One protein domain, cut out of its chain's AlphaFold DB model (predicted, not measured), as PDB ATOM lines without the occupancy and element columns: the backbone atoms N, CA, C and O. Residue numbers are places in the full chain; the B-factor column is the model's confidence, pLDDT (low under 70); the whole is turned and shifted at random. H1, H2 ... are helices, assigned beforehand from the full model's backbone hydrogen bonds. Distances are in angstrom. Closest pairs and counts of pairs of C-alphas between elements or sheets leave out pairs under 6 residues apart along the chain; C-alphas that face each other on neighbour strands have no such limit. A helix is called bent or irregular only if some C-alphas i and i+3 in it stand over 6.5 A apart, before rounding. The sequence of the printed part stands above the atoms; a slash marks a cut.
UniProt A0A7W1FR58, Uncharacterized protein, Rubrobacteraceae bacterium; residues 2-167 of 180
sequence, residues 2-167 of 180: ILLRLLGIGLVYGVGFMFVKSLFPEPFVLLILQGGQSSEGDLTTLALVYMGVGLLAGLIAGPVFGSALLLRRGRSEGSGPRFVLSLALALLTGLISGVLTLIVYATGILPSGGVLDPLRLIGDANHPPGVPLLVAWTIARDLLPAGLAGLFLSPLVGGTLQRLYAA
ATOM      1  N   ILE A   2      20.352 -57.249  28.279       84.94
ATOM      2  CA  ILE A   2      20.643 -57.260  26.830       84.94
ATOM      3  C   ILE A   2      20.428 -55.891  26.160       84.94
ATOM      4  O   ILE A   2      21.320 -55.422  25.465       84.94
ATOM      5  N   LEU A   3      19.321 -55.198  26.462       86.38
ATOM      6  CA  LEU A   3      19.029 -53.863  25.924       86.38
ATOM      7  C   LEU A   3      20.126 -52.844  26.264       86.38
ATOM      8  O   LEU A   3      20.574 -52.119  25.388       86.38
ATOM      9  N   LEU A   4      20.616 -52.845  27.508       88.88
ATOM     10  CA  LEU A   4      21.717 -51.976  27.937       88.88
ATOM     11  C   LEU A   4      23.001 -52.240  27.135       88.88
ATOM     12  O   LEU A   4      23.700 -51.302  26.772       88.88
ATOM     13  N   ARG A   5      23.299 -53.508  26.813       86.94
ATOM     14  CA  ARG A   5      24.441 -53.860  25.953       86.94
ATOM     15  C   ARG A   5      24.242 -53.365  24.523       86.94
ATOM     16  O   ARG A   5      25.182 -52.841  23.943       86.94
ATOM     17  N   LEU A   6      23.035 -53.502  23.970       90.06
ATOM     18  CA  LEU A   6      22.715 -53.004  22.629       90.06
ATOM     19  C   LEU A   6      22.791 -51.478  22.548       90.06
ATOM     20  O   LEU A   6      23.328 -50.953  21.578       90.06
ATOM     21  N   LEU A   7      22.318 -50.780  23.583       91.62
ATOM     22  CA  LEU A   7      22.464 -49.332  23.718       91.62
ATOM     23  C   LEU A   7      23.932 -48.928  23.855       91.62
ATOM     24  O   LEU A   7      24.350 -47.986  23.201       91.62
ATOM     25  N   GLY A   8      24.730 -49.659  24.639       91.44
ATOM     26  CA  GLY A   8      26.169 -49.410  24.755       91.44
ATOM     27  C   GLY A   8      26.905 -49.578  23.424       91.44
ATOM     28  O   GLY A   8      27.697 -48.720  23.047       91.44
ATOM     29  N   ILE A   9      26.603 -50.640  22.668       90.62
ATOM     30  CA  ILE A   9      27.149 -50.837  21.317       90.62
ATOM     31  C   ILE A   9      26.692 -49.700  20.395       90.62
ATOM     32  O   ILE A   9      27.522 -49.089  19.725       90.62
ATOM     33  N   GLY A  10      25.396 -49.381  20.400       91.50
ATOM     34  CA  GLY A  10      24.831 -48.281  19.619       91.50
ATOM     35  C   GLY A  10      25.472 -46.933  19.938       91.50
ATOM     36  O   GLY A  10      25.791 -46.183  19.026       91.50
ATOM     37  N   LEU A  11      25.749 -46.656  21.213       94.00
ATOM     38  CA  LEU A  11      26.431 -45.445  21.661       94.00
ATOM     39  C   LEU A  11      27.855 -45.368  21.105       94.00
ATOM     40  O   LEU A  11      28.236 -44.330  20.578       94.00
ATOM     41  N   VAL A  12      28.634 -46.452  21.174       93.25
ATOM     42  CA  VAL A  12      30.012 -46.451  20.653       93.25
ATOM     43  C   VAL A  12      30.032 -46.229  19.140       93.25
ATOM     44  O   VAL A  12      30.813 -45.411  18.653       93.25
ATOM     45  N   TYR A  13      29.147 -46.903  18.395       91.38
ATOM     46  CA  TYR A  13      29.017 -46.674  16.953       91.38
ATOM     47  C   TYR A  13      28.487 -45.275  16.638       91.38
ATOM     48  O   TYR A  13      28.989 -44.650  15.711       91.38
ATOM     49  N   GLY A  14      27.541 -44.758  17.422       92.38
ATOM     50  CA  GLY A  14      27.000 -43.407  17.283       92.38
ATOM     51  C   GLY A  14      28.052 -42.329  17.512       92.38
ATOM     52  O   GLY A  14      28.170 -41.427  16.696       92.38
ATOM     53  N   VAL A  15      28.872 -42.450  18.559       92.81
ATOM     54  CA  VAL A  15      29.977 -41.518  18.840       92.81
ATOM     55  C   VAL A  15      31.051 -41.593  17.757       92.81
ATOM     56  O   VAL A  15      31.484 -40.559  17.252       92.81
ATOM     57  N   GLY A  16      31.468 -42.800  17.363       90.06
ATOM     58  CA  GLY A  16      32.463 -42.963  16.301       90.06
ATOM     59  C   GLY A  16      31.965 -42.419  14.963       90.06
ATOM     60  O   GLY A  16      32.683 -41.691  14.281       90.06
ATOM     61  N   PHE A  17      30.713 -42.706  14.614       92.25
ATOM     62  CA  PHE A  17      30.082 -42.167  13.419       92.25
ATOM     63  C   PHE A  17      29.923 -40.649  13.483       92.25
ATOM     64  O   PHE A  17      30.282 -39.986  12.521       92.25
ATOM     65  N   MET A  18      29.453 -40.093  14.600       91.94
ATOM     66  CA  MET A  18      29.334 -38.650  14.825       91.94
ATOM     67  C   MET A  18      30.665 -37.940  14.567       91.94
ATOM     68  O   MET A  18      30.702 -36.946  13.845       91.94
ATOM     69  N   PHE A  19      31.760 -38.478  15.110       87.81
ATOM     70  CA  PHE A  19      33.092 -37.924  14.906       87.81
ATOM     71  C   PHE A  19      33.497 -37.962  13.430       87.81
ATOM     72  O   PHE A  19      33.863 -36.931  12.873       87.81
ATOM     73  N   VAL A  20      33.370 -39.114  12.764       87.19
ATOM     74  CA  VAL A  20      33.721 -39.232  11.338       87.19
ATOM     75  C   VAL A  20      32.821 -38.342  10.473       87.19
ATOM     76  O   VAL A  20      33.322 -37.617   9.622       87.19
ATOM     77  N   LYS A  21      31.507 -38.331  10.715       86.75
ATOM     78  CA  LYS A  21      30.523 -37.491  10.015       86.75
ATOM     79  C   LYS A  21      30.815 -36.004  10.194       86.75
ATOM     80  O   LYS A  21      30.619 -35.252   9.256       86.75
ATOM     81  N   SER A  22      31.336 -35.566  11.339       82.50
ATOM     82  CA  SER A  22      31.685 -34.152  11.560       82.50
ATOM     83  C   SER A  22      32.813 -33.623  10.660       82.50
ATOM     84  O   SER A  22      33.013 -32.412  10.570       82.50
ATOM     85  N   LEU A  23      33.540 -34.528   9.995       82.06
ATOM     86  CA  LEU A  23      34.598 -34.213   9.038       82.06
ATOM     87  C   LEU A  23      34.094 -34.179   7.587       82.06
ATOM     88  O   LEU A  23      34.858 -33.799   6.703       82.06
ATOM     89  N   PHE A  24      32.848 -34.592   7.327       74.44
ATOM     90  CA  PHE A  24      32.313 -34.740   5.974       74.44
ATOM     91  C   PHE A  24      30.886 -34.198   5.824       74.44
ATOM     92  O   PHE A  24      30.014 -34.473   6.651       74.44
ATOM     93  N   PRO A  25      30.563 -33.556   4.686       65.44
ATOM     94  CA  PRO A  25      31.444 -33.109   3.600       65.44
ATOM     95  C   PRO A  25      32.132 -31.784   3.916       65.44
ATOM     96  O   PRO A  25      33.214 -31.528   3.404       65.44
ATOM     97  N   GLU A  26      31.504 -30.957   4.750       70.88
ATOM     98  CA  GLU A  26      32.098 -29.748   5.300       70.88
ATOM     99  C   GLU A  26      32.639 -30.094   6.696       70.88
ATOM    100  O   GLU A  26      31.909 -30.663   7.514       70.88
ATOM    101  N   PRO A  27      33.924 -29.828   6.982       70.88
ATOM    102  CA  PRO A  27      34.544 -30.242   8.230       70.88
ATOM    103  C   PRO A  27      34.197 -29.260   9.355       70.88
ATOM    104  O   PRO A  27      35.042 -28.484   9.802       70.88
ATOM    105  N   PHE A  28      32.950 -29.285   9.829       73.62
ATOM    106  CA  PHE A  28      32.428 -28.319  10.804       73.62
ATOM    107  C   PHE A  28      33.269 -28.227  12.067       73.62
ATOM    108  O   PHE A  28      33.512 -27.133  12.560       73.62
ATOM    109  N   VAL A  29      33.764 -29.359  12.572       70.75
ATOM    110  CA  VAL A  29      34.639 -29.364  13.754       70.75
ATOM    111  C   VAL A  29      35.911 -28.559  13.496       70.75
ATOM    112  O   VAL A  29      36.341 -27.812  14.368       70.75
ATOM    113  N   LEU A  30      36.486 -28.643  12.294       73.94
ATOM    114  CA  LEU A  30      37.656 -27.841  11.935       73.94
ATOM    115  C   LEU A  30      37.293 -26.363  11.768       73.94
ATOM    116  O   LEU A  30      38.045 -25.506  12.221       73.94
ATOM    117  N   LEU A  31      36.132 -26.061  11.183       72.50
ATOM    118  CA  LEU A  31      35.671 -24.684  10.998       72.50
ATOM    119  C   LEU A  31      35.352 -23.986  12.327       72.50
ATOM    120  O   LEU A  31      35.746 -22.835  12.498       72.50
ATOM    121  N   ILE A  32      34.740 -24.681  13.296       74.88
ATOM    122  CA  ILE A  32      34.553 -24.171  14.670       74.88
ATOM    123  C   ILE A  32      35.909 -23.831  15.283       74.88
ATOM    124  O   ILE A  32      36.092 -22.739  15.817       74.88
ATOM    125  N   LEU A  33      36.869 -24.759  15.200       75.75
ATOM    126  CA  LEU A  33      38.197 -24.584  15.794       75.75
ATOM    127  C   LEU A  33      38.988 -23.433  15.155       75.75
ATOM    128  O   LEU A  33      39.852 -22.855  15.808       75.75
ATOM    129  N   GLN A  34      38.689 -23.092  13.901       78.44
ATOM    130  CA  GLN A  34      39.324 -21.996  13.168       78.44
ATOM    131  C   GLN A  34      38.565 -20.663  13.268       78.44
ATOM    132  O   GLN A  34      39.024 -19.671  12.707       78.44
ATOM    133  N   GLY A  35      37.414 -20.618  13.952       70.06
ATOM    134  CA  GLY A  35      36.541 -19.437  13.953       70.06
ATOM    135  C   GLY A  35      36.010 -19.083  12.557       70.06
ATOM    136  O   GLY A  35      35.736 -17.918  12.276       70.06
ATOM    137  N   GLY A  36      35.923 -20.074  11.667       68.00
ATOM    138  CA  GLY A  36      35.478 -19.903  10.290       68.00
ATOM    139  C   GLY A  36      33.986 -19.587  10.193       68.00
ATOM    140  O   GLY A  36      33.199 -19.913  11.080       68.00
ATOM    141  N   GLN A  37      33.593 -18.962   9.087       65.31
ATOM    142  CA  GLN A  37      32.188 -18.789   8.725       65.31
ATOM    143  C   GLN A  37      31.768 -19.931   7.799       65.31
ATOM    144  O   GLN A  37      32.530 -20.320   6.916       65.31
ATOM    145  N   SER A  38      30.561 -20.460   7.996       67.81
ATOM    146  CA  SER A  38      29.975 -21.443   7.087       67.81
ATOM    147  C   SER A  38      29.057 -20.728   6.108       67.81
ATOM    148  O   SER A  38      28.364 -19.774   6.466       67.81
ATOM    149  N   SER A  39      29.015 -21.217   4.871       64.50
ATOM    150  CA  SER A  39      28.041 -20.774   3.870       64.50
ATOM    151  C   SER A  39      26.595 -21.169   4.211       64.50
ATOM    152  O   SER A  39      25.679 -20.805   3.480       64.50
ATOM    153  N   GLU A  40      26.387 -21.931   5.287       65.00
ATOM    154  CA  GLU A  40      25.114 -22.575   5.632       65.00
ATOM    155  C   GLU A  40      24.300 -21.864   6.720       65.00
ATOM    156  O   GLU A  40      23.162 -22.246   6.986       65.00
ATOM    157  N   GLY A  41      24.863 -20.836   7.359       71.06
ATOM    158  CA  GLY A  41      24.245 -20.140   8.490       71.06
ATOM    159  C   GLY A  41      25.032 -20.321   9.787       71.06
ATOM    160  O   GLY A  41      26.262 -20.381   9.769       71.06
ATOM    161  N   ASP A  42      24.336 -20.361  10.928       80.44
ATOM    162  CA  ASP A  42      24.995 -20.512  12.229       80.44
ATOM    163  C   ASP A  42      25.663 -21.888  12.359       80.44
ATOM    164  O   ASP A  42      25.020 -22.927  12.534       80.44
ATOM    165  N   LEU A  43      26.990 -21.850  12.318       77.50
ATOM    166  CA  LEU A  43      27.876 -23.003  12.361       77.50
ATOM    167  C   LEU A  43      27.705 -23.801  13.664       77.50
ATOM    168  O   LEU A  43      27.828 -25.027  13.663       77.50
ATOM    169  N   THR A  44      27.347 -23.127  14.759       80.75
ATOM    170  CA  THR A  44      27.107 -23.762  16.061       80.75
ATOM    171  C   THR A  44      25.866 -24.643  16.014       80.75
ATOM    172  O   THR A  44      25.931 -25.828  16.349       80.75
ATOM    173  N   THR A  45      24.742 -24.083  15.563       82.44
ATOM    174  CA  THR A  45      23.488 -24.822  15.389       82.44
ATOM    175  C   THR A  45      23.681 -25.998  14.439       82.44
ATOM    176  O   THR A  45      23.286 -27.123  14.754       82.44
ATOM    177  N   LEU A  46      24.355 -25.770  13.311       79.88
ATOM    178  CA  LEU A  46      24.554 -26.804  12.309       79.88
ATOM    179  C   LEU A  46      25.402 -27.968  12.837       79.88
ATOM    180  O   LEU A  46      25.019 -29.132  12.700       79.88
ATOM    181  N   ALA A  47      26.494 -27.666  13.540       81.88
ATOM    182  CA  ALA A  47      27.325 -28.679  14.173       81.88
ATOM    183  C   ALA A  47      26.566 -29.457  15.257       81.88
ATOM    184  O   ALA A  47      26.642 -30.686  15.285       81.88
ATOM    185  N   LEU A  48      25.805 -28.780  16.125       86.31
ATOM    186  CA  LEU A  48      25.019 -29.435  17.175       86.31
ATOM    187  C   LEU A  48      23.998 -30.410  16.594       86.31
ATOM    188  O   LEU A  48      23.873 -31.536  17.078       86.31
ATOM    189  N   VAL A  49      23.301 -30.003  15.537       87.19
ATOM    190  CA  VAL A  49      22.292 -30.837  14.892       87.19
ATOM    191  C   VAL A  49      22.936 -32.020  14.172       87.19
ATOM    192  O   VAL A  49      22.513 -33.155  14.386       87.19
ATOM    193  N   TYR A  50      23.998 -31.808  13.390       84.69
ATOM    194  CA  TYR A  50      24.699 -32.903  12.707       84.69
ATOM    195  C   TYR A  50      25.322 -33.900  13.691       84.69
ATOM    196  O   TYR A  50      25.244 -35.114  13.471       84.69
ATOM    197  N   MET A  51      25.897 -33.409  14.794       87.56
ATOM    198  CA  MET A  51      26.428 -34.263  15.854       87.56
ATOM    199  C   MET A  51      25.311 -35.038  16.561       87.56
ATOM    200  O   MET A  51      25.404 -36.256  16.732       87.56
ATOM    201  N   GLY A  52      24.223 -34.351  16.919       90.50
ATOM    202  CA  GLY A  52      23.059 -34.947  17.570       90.50
ATOM    203  C   GLY A  52      22.413 -36.038  16.720       90.50
ATOM    204  O   GLY A  52      22.142 -37.127  17.222       90.50
ATOM    205  N   VAL A  53      22.241 -35.793  15.420       91.19
ATOM    206  CA  VAL A  53      21.704 -36.778  14.472       91.19
ATOM    207  C   VAL A  53      22.601 -38.014  14.390       91.19
ATOM    208  O   VAL A  53      22.090 -39.131  14.468       91.19
ATOM    209  N   GLY A  54      23.924 -37.844  14.294       90.50
ATOM    210  CA  GLY A  54      24.858 -38.974  14.252       90.50
ATOM    211  C   GLY A  54      24.818 -39.834  15.520       90.50
ATOM    212  O   GLY A  54      24.780 -41.065  15.445       90.50
ATOM    213  N   LEU A  55      24.751 -39.190  16.688       93.38
ATOM    214  CA  LEU A  55      24.650 -39.877  17.973       93.38
ATOM    215  C   LEU A  55      23.317 -40.627  18.121       93.38
ATOM    216  O   LEU A  55      23.305 -41.812  18.467       93.38
ATOM    217  N   LEU A  56      22.198 -39.952  17.835       94.81
ATOM    218  CA  LEU A  56      20.858 -40.541  17.890       94.81
ATOM    219  C   LEU A  56      20.728 -41.713  16.921       94.81
ATOM    220  O   LEU A  56      20.170 -42.748  17.285       94.81
ATOM    221  N   ALA A  57      21.296 -41.595  15.721       94.12
ATOM    222  CA  ALA A  57      21.294 -42.672  14.748       94.12
ATOM    223  C   ALA A  57      21.959 -43.939  15.299       94.12
ATOM    224  O   ALA A  57      21.399 -45.023  15.151       94.12
ATOM    225  N   GLY A  58      23.095 -43.821  15.995       93.00
ATOM    226  CA  GLY A  58      23.754 -44.970  16.624       93.00
ATOM    227  C   GLY A  58      22.930 -45.579  17.761       93.00
ATOM    228  O   GLY A  58      22.781 -46.802  17.841       93.00
ATOM    229  N   LEU A  59      22.328 -44.732  18.605       95.38
ATOM    230  CA  LEU A  59      21.457 -45.162  19.705       95.38
ATOM    231  C   LEU A  59      20.197 -45.891  19.227       95.38
ATOM    232  O   LEU A  59      19.716 -46.778  19.929       95.38
ATOM    233  N   ILE A  60      19.686 -45.554  18.042       95.62
ATOM    234  CA  ILE A  60      18.561 -46.252  17.409       95.62
ATOM    235  C   ILE A  60      19.056 -47.522  16.697       95.62
ATOM    236  O   ILE A  60      18.475 -48.597  16.862       95.62
ATOM    237  N   ALA A  61      20.154 -47.431  15.941       94.12
ATOM    238  CA  ALA A  61      20.690 -48.532  15.143       94.12
ATOM    239  C   ALA A  61      21.116 -49.731  16.000       94.12
ATOM    240  O   ALA A  61      20.831 -50.870  15.634       94.12
ATOM    241  N   GLY A  62      21.769 -49.496  17.144       91.81
ATOM    242  CA  GLY A  62      22.265 -50.557  18.029       91.81
ATOM    243  C   GLY A  62      21.169 -51.531  18.490       91.81
ATOM    244  O   GLY A  62      21.284 -52.734  18.237       91.81
ATOM    245  N   PRO A  63      20.085 -51.050  19.125       93.00
ATOM    246  CA  PRO A  63      18.926 -51.861  19.486       93.00
ATOM    247  C   PRO A  63      18.230 -52.510  18.291       93.00
ATOM    248  O   PRO A  63      17.900 -53.692  18.375       93.00
ATOM    249  N   VAL A  64      18.031 -51.790  17.181       93.75
ATOM    250  CA  VAL A  64      17.353 -52.327  15.987       93.75
ATOM    251  C   VAL A  64      18.149 -53.486  15.387       93.75
ATOM    252  O   VAL A  64      17.626 -54.591  15.226       93.75
ATOM    253  N   PHE A  65      19.435 -53.268  15.118       92.38
ATOM    254  CA  PHE A  65      20.323 -54.279  14.555       92.38
ATOM    255  C   PHE A  65      20.523 -55.445  15.518       92.38
ATOM    256  O   PHE A  65      20.377 -56.602  15.136       92.38
ATOM    257  N   GLY A  66      20.800 -55.151  16.788       88.38
ATOM    258  CA  GLY A  66      20.976 -56.160  17.822       88.38
ATOM    259  C   GLY A  66      19.748 -57.049  17.989       88.38
ATOM    260  O   GLY A  66      19.884 -58.266  18.059       88.38
ATOM    261  N   SER A  67      18.547 -56.467  17.975       89.25
ATOM    262  CA  SER A  67      17.293 -57.228  18.037       89.25
ATOM    263  C   SER A  67      17.108 -58.101  16.796       89.25
ATOM    264  O   SER A  67      16.764 -59.274  16.921       89.25
ATOM    265  N   ALA A  68      17.416 -57.584  15.601       88.31
ATOM    266  CA  ALA A  68      17.381 -58.371  14.369       88.31
ATOM    267  C   ALA A  68      18.374 -59.551  14.393       88.31
ATOM    268  O   ALA A  68      18.039 -60.647  13.938       88.31
ATOM    269  N   LEU A  69      19.570 -59.364  14.964       85.44
ATOM    270  CA  LEU A  69      20.541 -60.445  15.162       85.44
ATOM    271  C   LEU A  69      20.022 -61.503  16.141       85.44
ATOM    272  O   LEU A  69      20.145 -62.696  15.867       85.44
ATOM    273  N   LEU A  70      19.402 -61.082  17.247       83.75
ATOM    274  CA  LEU A  70      18.815 -61.999  18.230       83.75
ATOM    275  C   LEU A  70      17.677 -62.835  17.628       83.75
ATOM    276  O   LEU A  70      17.575 -64.021  17.925       83.75
ATOM    277  N   LEU A  71      16.869 -62.262  16.731       83.38
ATOM    278  CA  LEU A  71      15.811 -62.988  16.016       83.38
ATOM    279  C   LEU A  71      16.360 -63.987  14.981       83.38
ATOM    280  O   LEU A  71      15.725 -64.999  14.694       83.38
ATOM    281  N   ARG A  72      17.546 -63.729  14.414       76.06
ATOM    282  CA  ARG A  72      18.196 -64.597  13.410       76.06
ATOM    283  C   ARG A  72      19.093 -65.689  14.001       76.06
ATOM    284  O   ARG A  72      19.602 -66.524  13.254       76.06
ATOM    285  N   ARG A  73      19.231 -65.721  15.327       67.38
ATOM    286  CA  ARG A  73      20.125 -66.591  16.109       67.38
ATOM    287  C   ARG A  73      20.015 -68.095  15.794       67.38
ATOM    288  O   ARG A  73      21.000 -68.805  15.950       67.38
ATOM    289  N   GLY A  74      18.868 -68.571  15.296       58.44
ATOM    290  CA  GLY A  74      18.628 -69.986  14.960       58.44
ATOM    291  C   GLY A  74      18.723 -70.376  13.476       58.44
ATOM    292  O   GLY A  74      18.494 -71.536  13.158       58.44
ATOM    293  N   ARG A  75      19.005 -69.442  12.553       58.78
ATOM    294  CA  ARG A  75      18.874 -69.675  11.093       58.78
ATOM    295  C   ARG A  75      20.164 -69.601  10.274       58.78
ATOM    296  O   ARG A  75      20.112 -69.840   9.076       58.78
ATOM    297  N   SER A  76      21.295 -69.236  10.872       56.59
ATOM    298  CA  SER A  76      22.543 -69.015  10.129       56.59
ATOM    299  C   SER A  76      23.619 -69.997  10.544       56.59
ATOM    300  O   SER A  76      23.936 -70.077  11.723       56.59
ATOM    301  N   GLU A  77      24.268 -70.652   9.592       53.03
ATOM    302  CA  GLU A  77      25.512 -71.394   9.820       53.03
ATOM    303  C   GLU A  77      26.685 -70.406  10.018       53.03
ATOM    304  O   GLU A  77      26.721 -69.345   9.396       53.03
ATOM    305  N   GLY A  78      27.614 -70.698  10.938       58.38
ATOM    306  CA  GLY A  78      28.844 -69.908  11.160       58.38
ATOM    307  C   GLY A  78      28.714 -68.667  12.060       58.38
ATOM    308  O   GLY A  78      27.614 -68.174  12.306       58.38
ATOM    309  N   SER A  79      29.823 -68.201  12.650       60.69
ATOM    310  CA  SER A  79      29.865 -66.891  13.316       60.69
ATOM    311  C   SER A  79      29.966 -65.821  12.229       60.69
ATOM    312  O   SER A  79      30.905 -65.872  11.437       60.69
ATOM    313  N   GLY A  80      29.030 -64.871  12.167       65.31
ATOM    314  CA  GLY A  80      29.094 -63.784  11.191       65.31
ATOM    315  C   GLY A  80      30.446 -63.062  11.287       65.31
ATOM    316  O   GLY A  80      30.915 -62.830  12.409       65.31
ATOM    317  N   PRO A  81      31.101 -62.711  10.162       80.69
ATOM    318  CA  PRO A  81      32.400 -62.059  10.215       80.69
ATOM    319  C   PRO A  81      32.281 -60.762  11.019       80.69
ATOM    320  O   PRO A  81      31.441 -59.919  10.699       80.69
ATOM    321  N   ARG A  82      33.135 -60.573  12.036       83.38
ATOM    322  CA  ARG A  82      33.191 -59.349  12.872       83.38
ATOM    323  C   ARG A  82      33.148 -58.060  12.046       83.38
ATOM    324  O   ARG A  82      32.564 -57.060  12.449       83.38
ATOM    325  N   PHE A  83      33.766 -58.119  10.872       85.06
ATOM    326  CA  PHE A  83      33.815 -57.052   9.894       85.06
ATOM    327  C   PHE A  83      32.454 -56.776   9.270       85.06
ATOM    328  O   PHE A  83      31.983 -55.648   9.315       85.06
ATOM    329  N   VAL A  84      31.794 -57.811   8.754       87.31
ATOM    330  CA  VAL A  84      30.480 -57.700   8.114       87.31
ATOM    331  C   VAL A  84      29.435 -57.217   9.115       87.31
ATOM    332  O   VAL A  84      28.655 -56.333   8.788       87.31
ATOM    333  N   LEU A  85      29.452 -57.733  10.348       88.06
ATOM    334  CA  LEU A  85      28.540 -57.280  11.403       88.06
ATOM    335  C   LEU A  85      28.783 -55.811  11.777       88.06
ATOM    336  O   LEU A  85      27.825 -55.057  11.931       88.06
ATOM    337  N   SER A  86      30.052 -55.402  11.886       90.12
ATOM    338  CA  SER A  86      30.430 -54.010  12.153       90.12
ATOM    339  C   SER A  86      29.993 -53.077  11.027       90.12
ATOM    340  O   SER A  86      29.374 -52.048  11.278       90.12
ATOM    341  N   LEU A  87      30.281 -53.457   9.782       90.62
ATOM    342  CA  LEU A  87      29.931 -52.684   8.600       90.62
ATOM    343  C   LEU A  87      28.413 -52.577   8.446       90.62
ATOM    344  O   LEU A  87      27.910 -51.492   8.193       90.62
ATOM    345  N   ALA A  88      27.672 -53.665   8.660       91.88
ATOM    346  CA  ALA A  88      26.216 -53.662   8.581       91.88
ATOM    347  C   ALA A  88      25.578 -52.734   9.627       91.88
ATOM    348  O   ALA A  88      24.703 -51.942   9.281       91.88
ATOM    349  N   LEU A  89      26.039 -52.783  10.885       92.25
ATOM    350  CA  LEU A  89      25.569 -51.858  11.921       92.25
ATOM    351  C   LEU A  89      25.902 -50.407  11.566       92.25
ATOM    352  O   LEU A  89      25.069 -49.514  11.733       92.25
ATOM    353  N   ALA A  90      27.112 -50.166  11.070       93.44
ATOM    354  CA  ALA A  90      27.533 -48.827  10.713       93.44
ATOM    355  C   ALA A  90      26.709 -48.285   9.536       93.44
ATOM    356  O   ALA A  90      26.147 -47.204   9.645       93.44
ATOM    357  N   LEU A  91      26.509 -49.063   8.469       93.25
ATOM    358  CA  LEU A  91      25.654 -48.677   7.342       93.25
ATOM    359  C   LEU A  91      24.205 -48.410   7.773       93.25
ATOM    360  O   LEU A  91      23.611 -47.441   7.314       93.25
ATOM    361  N   LEU A  92      23.651 -49.209   8.693       95.12
ATOM    362  CA  LEU A  92      22.333 -48.926   9.269       95.12
ATOM    363  C   LEU A  92      22.324 -47.593  10.035       95.12
ATOM    364  O   LEU A  92      21.366 -46.832   9.930       95.12
ATOM    365  N   THR A  93      23.398 -47.297  10.768       94.00
ATOM    366  CA  THR A  93      23.584 -46.011  11.458       94.00
ATOM    367  C   THR A  93      23.601 -44.851  10.457       94.00
ATOM    368  O   THR A  93      22.868 -43.882  10.636       94.00
ATOM    369  N   GLY A  94      24.357 -44.970   9.361       92.00
ATOM    370  CA  GLY A  94      24.386 -43.969   8.289       92.00
ATOM    371  C   GLY A  94      23.027 -43.775   7.614       92.00
ATOM    372  O   GLY A  94      22.600 -42.644   7.403       92.00
ATOM    373  N   LEU A  95      22.298 -44.864   7.352       93.44
ATOM    374  CA  LEU A  95      20.948 -44.811   6.786       93.44
ATOM    375  C   LEU A  95      19.983 -44.037   7.696       93.44
ATOM    376  O   LEU A  95      19.299 -43.126   7.234       93.44
ATOM    377  N   ILE A  96      19.945 -44.379   8.987       93.38
ATOM    378  CA  ILE A  96      19.085 -43.699   9.967       93.38
ATOM    379  C   ILE A  96      19.476 -42.223  10.077       93.38
ATOM    380  O   ILE A  96      18.602 -41.362  10.086       93.38
ATOM    381  N   SER A  97      20.775 -41.918  10.098       92.69
ATOM    382  CA  SER A  97      21.285 -40.544  10.115       92.69
ATOM    383  C   SER A  97      20.839 -39.731   8.900       92.69
ATOM    384  O   SER A  97      20.380 -38.600   9.060       92.69
ATOM    385  N   GLY A  98      20.904 -40.304   7.695       87.75
ATOM    386  CA  GLY A  98      20.461 -39.625   6.476       87.75
ATOM    387  C   GLY A  98      18.967 -39.296   6.517       87.75
ATOM    388  O   GLY A  98      18.564 -38.177   6.203       87.75
ATOM    389  N   VAL A  99      18.145 -40.239   6.991       90.94
ATOM    390  CA  VAL A  99      16.697 -40.031   7.173       90.94
ATOM    391  C   VAL A  99      16.411 -38.964   8.231       90.94
ATOM    392  O   VAL A  99      15.606 -38.068   7.996       90.94
ATOM    393  N   LEU A 100      17.085 -39.015   9.382       90.94
ATOM    394  CA  LEU A 100      16.939 -38.002  10.430       90.94
ATOM    395  C   LEU A 100      17.356 -36.612   9.936       90.94
ATOM    396  O   LEU A 100      16.673 -35.637  10.228       90.94
ATOM    397  N   THR A 101      18.425 -36.524   9.141       88.19
ATOM    398  CA  THR A 101      18.874 -35.267   8.526       88.19
ATOM    399  C   THR A 101      17.791 -34.697   7.604       88.19
ATOM    400  O   THR A 101      17.456 -33.521   7.714       88.19
ATOM    401  N   LEU A 102      17.171 -35.528   6.756       86.56
ATOM    402  CA  LEU A 102      16.040 -35.108   5.917       86.56
ATOM    403  C   LEU A 102      14.864 -34.576   6.753       86.56
ATOM    404  O   LEU A 102      14.293 -33.544   6.410       86.56
ATOM    405  N   ILE A 103      14.523 -35.242   7.860       88.00
ATOM    406  CA  ILE A 103      13.439 -34.816   8.762       88.00
ATOM    407  C   ILE A 103      13.753 -33.463   9.410       88.00
ATOM    408  O   ILE A 103      12.881 -32.601   9.496       88.00
ATOM    409  N   VAL A 104      14.992 -33.254   9.852       88.62
ATOM    410  CA  VAL A 104      15.441 -31.992  10.455       88.62
ATOM    411  C   VAL A 104      15.276 -30.821   9.481       88.62
ATOM    412  O   VAL A 104      14.742 -29.782   9.868       88.62
ATOM    413  N   TYR A 105      15.672 -30.993   8.218       83.00
ATOM    414  CA  TYR A 105      15.441 -29.974   7.189       83.00
ATOM    415  C   TYR A 105      13.944 -29.802   6.891       83.00
ATOM    416  O   TYR A 105      13.462 -28.678   6.798       83.00
ATOM    417  N   ALA A 106      13.176 -30.895   6.817       83.44
ATOM    418  CA  ALA A 106      11.743 -30.844   6.505       83.44
ATOM    419  C   ALA A 106      10.910 -30.154   7.594       83.44
ATOM    420  O   ALA A 106       9.855 -29.592   7.313       83.44
ATOM    421  N   THR A 107      11.382 -30.201   8.837       85.31
ATOM    422  CA  THR A 107      10.745 -29.559   9.996       85.31
ATOM    423  C   THR A 107      11.226 -28.128  10.233       85.31
ATOM    424  O   THR A 107      10.694 -27.456  11.113       85.31
ATOM    425  N   GLY A 108      12.203 -27.644   9.456       81.31
ATOM    426  CA  GLY A 108      12.755 -26.294   9.585       81.31
ATOM    427  C   GLY A 108      13.644 -26.092  10.815       81.31
ATOM    428  O   GLY A 108      13.865 -24.955  11.219       81.31
ATOM    429  N   ILE A 109      14.145 -27.174  11.427       82.56
ATOM    430  CA  ILE A 109      15.098 -27.090  12.548       82.56
ATOM    431  C   ILE A 109      16.443 -26.535  12.060       82.56
ATOM    432  O   ILE A 109      17.079 -25.756  12.768       82.56
ATOM    433  N   LEU A 110      16.872 -26.934  10.857       79.12
ATOM    434  CA  LEU A 110      18.013 -26.330  10.171       79.12
ATOM    435  C   LEU A 110      17.535 -25.286   9.154       79.12
ATOM    436  O   LEU A 110      16.507 -25.504   8.504       79.12
ATOM    437  N   PRO A 111      18.274 -24.172   8.994       68.88
ATOM    438  CA  PRO A 111      17.973 -23.183   7.970       68.88
ATOM    439  C   PRO A 111      18.086 -23.810   6.576       68.88
ATOM    440  O   PRO A 111      19.027 -24.549   6.283       68.88
ATOM    441  N   SER A 112      17.117 -23.512   5.713       65.56
ATOM    442  CA  SER A 112      17.150 -23.925   4.312       65.56
ATOM    443  C   SER A 112      18.074 -23.021   3.493       65.56
ATOM    444  O   SER A 112      18.297 -21.856   3.826       65.56
ATOM    445  N   GLY A 113      18.606 -23.548   2.391       61.19
ATOM    446  CA  GLY A 113      19.384 -22.767   1.428       61.19
ATOM    447  C   GLY A 113      20.897 -22.979   1.427       61.19
ATOM    448  O   GLY A 113      21.538 -22.463   0.509       61.19
ATOM    449  N   GLY A 114      21.447 -23.746   2.372       63.06
ATOM    450  CA  GLY A 114      22.853 -24.164   2.381       63.06
ATOM    451  C   GLY A 114      23.188 -25.192   1.291       63.06
ATOM    452  O   GLY A 114      22.303 -25.822   0.714       63.06
ATOM    453  N   VAL A 115      24.480 -25.391   1.011       63.03
ATOM    454  CA  VAL A 115      24.976 -26.396   0.041       63.03
ATOM    455  C   VAL A 115      24.611 -27.823   0.478       63.03
ATOM    456  O   VAL A 115      24.517 -28.743  -0.337       63.03
ATOM    457  N   LEU A 116      24.391 -28.014   1.773       68.12
ATOM    458  CA  LEU A 116      24.070 -29.272   2.412       68.12
ATOM    459  C   LEU A 116      22.575 -29.420   2.698       68.12
ATOM    460  O   LEU A 116      22.226 -30.484   3.204       68.12
ATOM    461  N   ASP A 117      21.732 -28.442   2.331       72.00
ATOM    462  CA  ASP A 117      20.268 -28.549   2.349       72.00
ATOM    463  C   ASP A 117      19.804 -29.490   1.220       72.00
ATOM    464  O   ASP A 117      19.764 -29.112   0.041       72.00
ATOM    465  N   PRO A 118      19.435 -30.738   1.553       71.25
ATOM    466  CA  PRO A 118      19.038 -31.712   0.554       71.25
ATOM    467  C   PRO A 118      17.670 -31.386  -0.050       71.25
ATOM    468  O   PRO A 118      17.401 -31.777  -1.183       71.25
ATOM    469  N   LEU A 119      16.801 -30.674   0.678       74.81
ATOM    470  CA  LEU A 119      15.440 -30.383   0.236       74.81
ATOM    471  C   LEU A 119      15.417 -29.295  -0.821       74.81
ATOM    472  O   LEU A 119      14.618 -29.388  -1.749       74.81
ATOM    473  N   ARG A 120      16.322 -28.319  -0.736       72.81
ATOM    474  CA  ARG A 120      16.518 -27.353  -1.817       72.81
ATOM    475  C   ARG A 120      17.001 -28.031  -3.094       72.81
ATOM    476  O   ARG A 120      16.407 -27.819  -4.141       72.81
ATOM    477  N   LEU A 121      18.004 -28.909  -3.007       70.06
ATOM    478  CA  LEU A 121      18.481 -29.668  -4.171       70.06
ATOM    479  C   LEU A 121      17.358 -30.510  -4.797       70.06
ATOM    480  O   LEU A 121      17.227 -30.549  -6.017       70.06
ATOM    481  N   ILE A 122      16.539 -31.161  -3.963       71.88
ATOM    482  CA  ILE A 122      15.377 -31.943  -4.400       71.88
ATOM    483  C   ILE A 122      14.292 -31.046  -5.017       71.88
ATOM    484  O   ILE A 122      13.715 -31.417  -6.034       71.88
ATOM    485  N   GLY A 123      14.008 -29.890  -4.416       68.81
ATOM    486  CA  GLY A 123      12.993 -28.944  -4.882       68.81
ATOM    487  C   GLY A 123      13.374 -28.239  -6.184       68.81
ATOM    488  O   GLY A 123      12.519 -28.050  -7.045       68.81
ATOM    489  N   ASP A 124      14.659 -27.934  -6.363       69.44
ATOM    490  CA  ASP A 124      15.215 -27.316  -7.572       69.44
ATOM    491  C   ASP A 124      15.399 -28.338  -8.720       69.44
ATOM    492  O   ASP A 124      15.748 -27.981  -9.851       69.44
ATOM    493  N   ALA A 125      15.157 -29.631  -8.462       67.56
ATOM    494  CA  ALA A 125      15.262 -30.682  -9.463       67.56
ATOM    495  C   ALA A 125      14.109 -30.601 -10.475       67.56
ATOM    496  O   ALA A 125      13.047 -31.196 -10.313       67.56
ATOM    497  N   ASN A 126      14.359 -29.936 -11.600       63.88
ATOM    498  CA  ASN A 126      13.397 -29.782 -12.697       63.88
ATOM    499  C   ASN A 126      13.068 -31.082 -13.465       63.88
ATOM    500  O   ASN A 126      12.457 -31.019 -14.530       63.88
ATOM    501  N   HIS A 127      13.530 -32.256 -13.021       62.22
ATOM    502  CA  HIS A 127      13.341 -33.536 -13.716       62.22
ATOM    503  C   HIS A 127      12.779 -34.595 -12.748       62.22
ATOM    504  O   HIS A 127      13.444 -34.913 -11.760       62.22
ATOM    505  N   PRO A 128      11.620 -35.221 -13.048       58.47
ATOM    506  CA  PRO A 128      10.991 -36.236 -12.194       58.47
ATOM    507  C   PRO A 128      11.902 -37.400 -11.744       58.47
ATOM    508  O   PRO A 128      11.813 -37.789 -10.581       58.47
ATOM    509  N   PRO A 129      12.811 -37.955 -12.581       63.66
ATOM    510  CA  PRO A 129      13.745 -38.996 -12.131       63.66
ATOM    511  C   PRO A 129      14.915 -38.472 -11.276       63.66
ATOM    512  O   PRO A 129      15.603 -39.271 -10.642       63.66
ATOM    513  N   GLY A 130      15.148 -37.157 -11.225       63.78
ATOM    514  CA  GLY A 130      16.210 -36.544 -10.420       63.78
ATOM    515  C   GLY A 130      15.896 -36.520  -8.922       63.78
ATOM    516  O   GLY A 130      16.797 -36.680  -8.104       63.78
ATOM    517  N   VAL A 131      14.618 -36.409  -8.553       71.56
ATOM    518  CA  VAL A 131      14.178 -36.341  -7.149       71.56
ATOM    519  C   VAL A 131      14.531 -37.614  -6.357       71.56
ATOM    520  O   VAL A 131      15.197 -37.494  -5.325       71.56
ATOM    521  N   PRO A 132      14.194 -38.840  -6.815       74.81
ATOM    522  CA  PRO A 132      14.603 -40.063  -6.119       74.81
ATOM    523  C   PRO A 132      16.124 -40.213  -6.009       74.81
ATOM    524  O   PRO A 132      16.623 -40.690  -4.991       74.81
ATOM    525  N   LEU A 133      16.867 -39.783  -7.036       77.06
ATOM    526  CA  LEU A 133      18.327 -39.846  -7.052       77.06
ATOM    527  C   LEU A 133      18.940 -38.918  -5.997       77.06
ATOM    528  O   LEU A 133      19.886 -39.307  -5.322       77.06
ATOM    529  N   LEU A 134      18.388 -37.719  -5.814       75.06
ATOM    530  CA  LEU A 134      18.862 -36.748  -4.825       75.06
ATOM    531  C   LEU A 134      18.525 -37.160  -3.387       75.06
ATOM    532  O   LEU A 134      19.345 -36.987  -2.483       75.06
ATOM    533  N   VAL A 135      17.366 -37.790  -3.175       75.06
ATOM    534  CA  VAL A 135      17.043 -38.441  -1.895       75.06
ATOM    535  C   VAL A 135      18.043 -39.565  -1.611       75.06
ATOM    536  O   VAL A 135      18.634 -39.611  -0.530       75.06
ATOM    537  N   ALA A 136      18.292 -40.437  -2.594       78.38
ATOM    538  CA  ALA A 136      19.263 -41.519  -2.464       78.38
ATOM    539  C   ALA A 136      20.684 -40.989  -2.211       78.38
ATOM    540  O   ALA A 136      21.389 -41.526  -1.361       78.38
ATOM    541  N   TRP A 137      21.085 -39.910  -2.886       79.44
ATOM    542  CA  TRP A 137      22.368 -39.240  -2.689       79.44
ATOM    543  C   TRP A 137      22.515 -38.673  -1.275       79.44
ATOM    544  O   TRP A 137      23.549 -38.865  -0.639       79.44
ATOM    545  N   THR A 138      21.464 -38.041  -0.748       78.00
ATOM    546  CA  THR A 138      21.451 -37.507   0.624       78.00
ATOM    547  C   THR A 138      21.679 -38.611   1.652       78.00
ATOM    548  O   THR A 138      22.459 -38.445   2.586       78.00
ATOM    549  N   ILE A 139      21.047 -39.767   1.455       77.56
ATOM    550  CA  ILE A 139      21.253 -40.939   2.309       77.56
ATOM    551  C   ILE A 139      22.665 -41.508   2.111       77.56
ATOM    552  O   ILE A 139      23.370 -41.772   3.083       77.56
ATOM    553  N   ALA A 140      23.109 -41.667   0.861       81.00
ATOM    554  CA  ALA A 140      24.417 -42.227   0.520       81.00
ATOM    555  C   ALA A 140      25.584 -41.403   1.080       81.00
ATOM    556  O   ALA A 140      26.599 -41.966   1.495       81.00
ATOM    557  N   ARG A 141      25.416 -40.082   1.162       82.06
ATOM    558  CA  ARG A 141      26.373 -39.166   1.780       82.06
ATOM    559  C   ARG A 141      26.673 -39.520   3.236       82.06
ATOM    560  O   ARG A 141      27.816 -39.370   3.656       82.06
ATOM    561  N   ASP A 142      25.693 -40.027   3.979       85.38
ATOM    562  CA  ASP A 142      25.884 -40.479   5.359       85.38
ATOM    563  C   ASP A 142      26.386 -41.928   5.447       85.38
ATOM    564  O   ASP A 142      27.006 -42.307   6.441       85.38
ATOM    565  N   LEU A 143      26.189 -42.734   4.397       88.62
ATOM    566  CA  LEU A 143      26.695 -44.109   4.333       88.62
ATOM    567  C   LEU A 143      28.221 -44.180   4.241       88.62
ATOM    568  O   LEU A 143      28.808 -45.119   4.771       88.62
ATOM    569  N   LEU A 144      28.876 -43.212   3.598       87.81
ATOM    570  CA  LEU A 144      30.336 -43.189   3.465       87.81
ATOM    571  C   LEU A 144      31.056 -42.987   4.816       87.81
ATOM    572  O   LEU A 144      31.838 -43.865   5.196       87.81
ATOM    573  N   PRO A 145      30.788 -41.914   5.591       88.75
ATOM    574  CA  PRO A 145      31.371 -41.752   6.921       88.75
ATOM    575  C   PRO A 145      30.947 -42.877   7.875       88.75
ATOM    576  O   PRO A 145      31.735 -43.303   8.719       88.75
ATOM    577  N   ALA A 146      29.742 -43.425   7.708       90.56
ATOM    578  CA  ALA A 146      29.289 -44.593   8.449       90.56
ATOM    579  C   ALA A 146      30.120 -45.835   8.135       90.56
ATOM    580  O   ALA A 146      30.612 -46.489   9.049       90.56
ATOM    581  N   GLY A 147      30.334 -46.137   6.855       89.50
ATOM    582  CA  GLY A 147      31.190 -47.230   6.417       89.50
ATOM    583  C   GLY A 147      32.579 -47.114   7.035       89.50
ATOM    584  O   GLY A 147      33.029 -48.054   7.681       89.50
ATOM    585  N   LEU A 148      33.204 -45.934   6.939       90.38
ATOM    586  CA  LEU A 148      34.506 -45.653   7.554       90.38
ATOM    587  C   LEU A 148      34.500 -45.894   9.069       90.38
ATOM    588  O   LEU A 148      35.362 -46.616   9.570       90.38
ATOM    589  N   ALA A 149      33.512 -45.368   9.797       90.06
ATOM    590  CA  ALA A 149      33.367 -45.630  11.228       90.06
ATOM    591  C   ALA A 149      33.242 -47.137  11.517       90.06
ATOM    592  O   ALA A 149      33.885 -47.655  12.428       90.06
ATOM    593  N   GLY A 150      32.487 -47.870  10.695       88.00
ATOM    594  CA  GLY A 150      32.363 -49.323  10.772       88.00
ATOM    595  C   GLY A 150      33.674 -50.072  10.527       88.00
ATOM    596  O   GLY A 150      33.941 -51.056  11.220       88.00
ATOM    597  N   LEU A 151      34.504 -49.608   9.587       89.12
ATOM    598  CA  LEU A 151      35.835 -50.165   9.325       89.12
ATOM    599  C   LEU A 151      36.754 -49.966  10.537       89.12
ATOM    600  O   LEU A 151      37.352 -50.931  11.013       89.12
ATOM    601  N   PHE A 152      36.814 -48.744  11.074       88.81
ATOM    602  CA  PHE A 152      37.683 -48.401  12.205       88.81
ATOM    603  C   PHE A 152      37.241 -49.036  13.526       88.81
ATOM    604  O   PHE A 152      38.082 -49.442  14.325       88.81
ATOM    605  N   LEU A 153      35.933 -49.160  13.761       88.56
ATOM    606  CA  LEU A 153      35.401 -49.757  14.987       88.56
ATOM    607  C   LEU A 153      35.358 -51.287  14.942       88.56
ATOM    608  O   LEU A 153      35.252 -51.922  15.993       88.56
ATOM    609  N   SER A 154      35.477 -51.904  13.761       88.75
ATOM    610  CA  SER A 154      35.406 -53.362  13.622       88.75
ATOM    611  C   SER A 154      36.407 -54.123  14.509       88.75
ATOM    612  O   SER A 154      35.980 -55.074  15.172       88.75
ATOM    613  N   PRO A 155      37.697 -53.735  14.604       84.00
ATOM    614  CA  PRO A 155      38.656 -54.418  15.471       84.00
ATOM    615  C   PRO A 155      38.349 -54.252  16.965       84.00
ATOM    616  O   PRO A 155      38.614 -55.166  17.741       84.00
ATOM    617  N   LEU A 156      37.780 -53.107  17.359       83.12
ATOM    618  CA  LEU A 156      37.556 -52.733  18.759       83.12
ATOM    619  C   LEU A 156      36.249 -53.317  19.310       83.12
ATOM    620  O   LEU A 156      36.216 -53.880  20.402       83.12
ATOM    621  N   VAL A 157      35.166 -53.199  18.541       81.75
ATOM    622  CA  VAL A 157      33.797 -53.477  19.001       81.75
ATOM    623  C   VAL A 157      33.165 -54.641  18.238       81.75
ATOM    624  O   VAL A 157      32.283 -55.314  18.772       81.75
ATOM    625  N   GLY A 158      33.655 -54.981  17.042       77.81
ATOM    626  CA  GLY A 158      33.103 -56.063  16.215       77.81
ATOM    627  C   GLY A 158      33.122 -57.440  16.891       77.81
ATOM    628  O   GLY A 158      32.234 -58.257  16.652       77.81
ATOM    629  N   GLY A 159      34.063 -57.684  17.809       80.25
ATOM    630  CA  GLY A 159      34.078 -58.899  18.631       80.25
ATOM    631  C   GLY A 159      32.883 -58.998  19.588       80.25
ATOM    632  O   GLY A 159      32.387 -60.092  19.845       80.25
ATOM    633  N   THR A 160      32.366 -57.870  20.086       82.94
ATOM    634  CA  THR A 160      31.166 -57.858  20.942       82.94
ATOM    635  C   THR A 160      29.902 -58.174  20.146       82.94
ATOM    636  O   THR A 160      29.073 -58.950  20.619       82.94
ATOM    637  N   LEU A 161      29.802 -57.683  18.903       80.94
ATOM    638  CA  LEU A 161      28.736 -58.041  17.962       80.94
ATOM    639  C   LEU A 161      28.793 -59.520  17.582       80.94
ATOM    640  O   LEU A 161      27.772 -60.201  17.596       80.94
ATOM    641  N   GLN A 162      29.991 -60.039  17.307       81.75
ATOM    642  CA  GLN A 162      30.190 -61.457  17.016       81.75
ATOM    643  C   GLN A 162      29.801 -62.336  18.210       81.75
ATOM    644  O   GLN A 162      29.161 -63.367  18.029       81.75
ATOM    645  N   ARG A 163      30.123 -61.921  19.443       79.38
ATOM    646  CA  ARG A 163      29.673 -62.615  20.658       79.38
ATOM    647  C   ARG A 163      28.161 -62.551  20.827       79.38
ATOM    648  O   ARG A 163      27.576 -63.569  21.157       79.38
ATOM    649  N   LEU A 164      27.526 -61.404  20.574       78.12
ATOM    650  CA  LEU A 164      26.063 -61.276  20.602       78.12
ATOM    651  C   LEU A 164      25.407 -62.222  19.584       78.12
ATOM    652  O   LEU A 164      24.410 -62.867  19.888       78.12
ATOM    653  N   TYR A 165      26.021 -62.348  18.408       76.25
ATOM    654  CA  TYR A 165      25.604 -63.267  17.358       76.25
ATOM    655  C   TYR A 165      25.801 -64.746  17.733       76.25
ATOM    656  O   TYR A 165      24.963 -65.584  17.411       76.25
ATOM    657  N   ALA A 166      26.891 -65.072  18.433       72.12
ATOM    658  CA  ALA A 166      27.299 -66.443  18.752       72.12
ATOM    659  C   ALA A 166      26.888 -66.938  20.155       72.12
ATOM    660  O   ALA A 166      27.169 -68.088  20.479       72.12
ATOM    661  N   ALA A 167      26.233 -66.114  20.984       61.94
ATOM    662  CA  ALA A 167      26.062 -66.292  22.437       61.94
ATOM    663  C   ALA A 167      25.362 -67.583  22.928       61.94
ATOM    664  O   ALA A 167      25.159 -67.730  24.125       61.94
TER     665      ALA A 167
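What this domain is: This is residues 2 to 167 of the 180 residues of an uncharacterized protein of Rubrobacteraceae bacterium (UniProt A0A7W1FR58). Four long helices, H1, H3, H4 and H6a, cross one another at steep angles, with H4 in the middle, and at one end the body splays into two separate tips, H2 beside the beginning of H3 and the small hairpin of H5 with H6a. At the other end H6 turns a corner, and its short arm H6b packs on H3 and H4. The printed part has 166 residues with six named helices, H1 to H6 in order, and no named strand; the class is all helix. It is compact, with a radius of gyration of the C-alphas of 17.1 A and spans of 49 by 41 by 23 A.

How they stand to each other: Look first at H6, residues 130 to 166, one helix by its hydrogen bonds but bent, C-alphas 156 and 159 being 7.1 A apart. Its arms H6a, residues 130 to 156, and H6b, residues 159 to 166, stand about perpendicular at 80 degrees; H6a has a kink of 29 degrees near residue 149 and is irregular, with C-alphas 152 and 155 6.9 A apart. H6a touches H4, residues 82 to 106, opposite ways at a steep tilt of 40 degrees, closest at the C-alphas of Gly 98 and Ile 139, 4.4 A. H4 touches H3, residues 43 to 72, opposite ways at a steep tilt of 47 degrees, closest at the C-alphas of Ala 57 and Ser 97, 5.1 A. H3 touches H1, residues 2 to 21, opposite ways at a steep tilt of 39 degrees, closest at the C-alphas of Gly 14 and Gly 58, 3.7 A. H1 touches H6a with residues 13 to 21 alone, closest at the C-alphas of Phe 17 and Ala 149, 5.3 A; H3 and H6a are apart. H6b touches H3 at the C-alphas of Leu 69 and Tyr 165, their closest, 6.2 A. H2, residues 28 to 33, touches H3, closest at the C-alphas of Phe 28 and Ala 47, 6.1 A. H5, residues 118 to 123, forms a hairpin with H6a, closest at the C-alphas of Ile 122 and Val 131, 5.3 A. Every O i to N i+4 pair is within hydrogen-bond range in H1, H2, H4, H5 and H6b; in H3 25 of 26 are, in H6a 19 of 23.

Where its parts are: Find C-alpha 2 at (20.643, -57.260, 26.830); from there H1 runs 27.8 A. H3 runs 42.7 A, H4 36.2 A, and H6a 39.6 A from C-alpha 130 at (16.210, -36.544, -10.420). H6b ends at C-alpha 166 at (27.299, -66.443, 18.752).

The domain as a whole: The farthest C-alphas are those of Gly 35 and Gly 74, 53.6 A. The printed part has no cut; the link from H4 to H5 is long, with 11 residues. The mean pLDDT of the printed part is 81.1; look for values under 70 at residues 25, 36 to 40, 73 to 80, 111 to 116, 123 to 130 and 167.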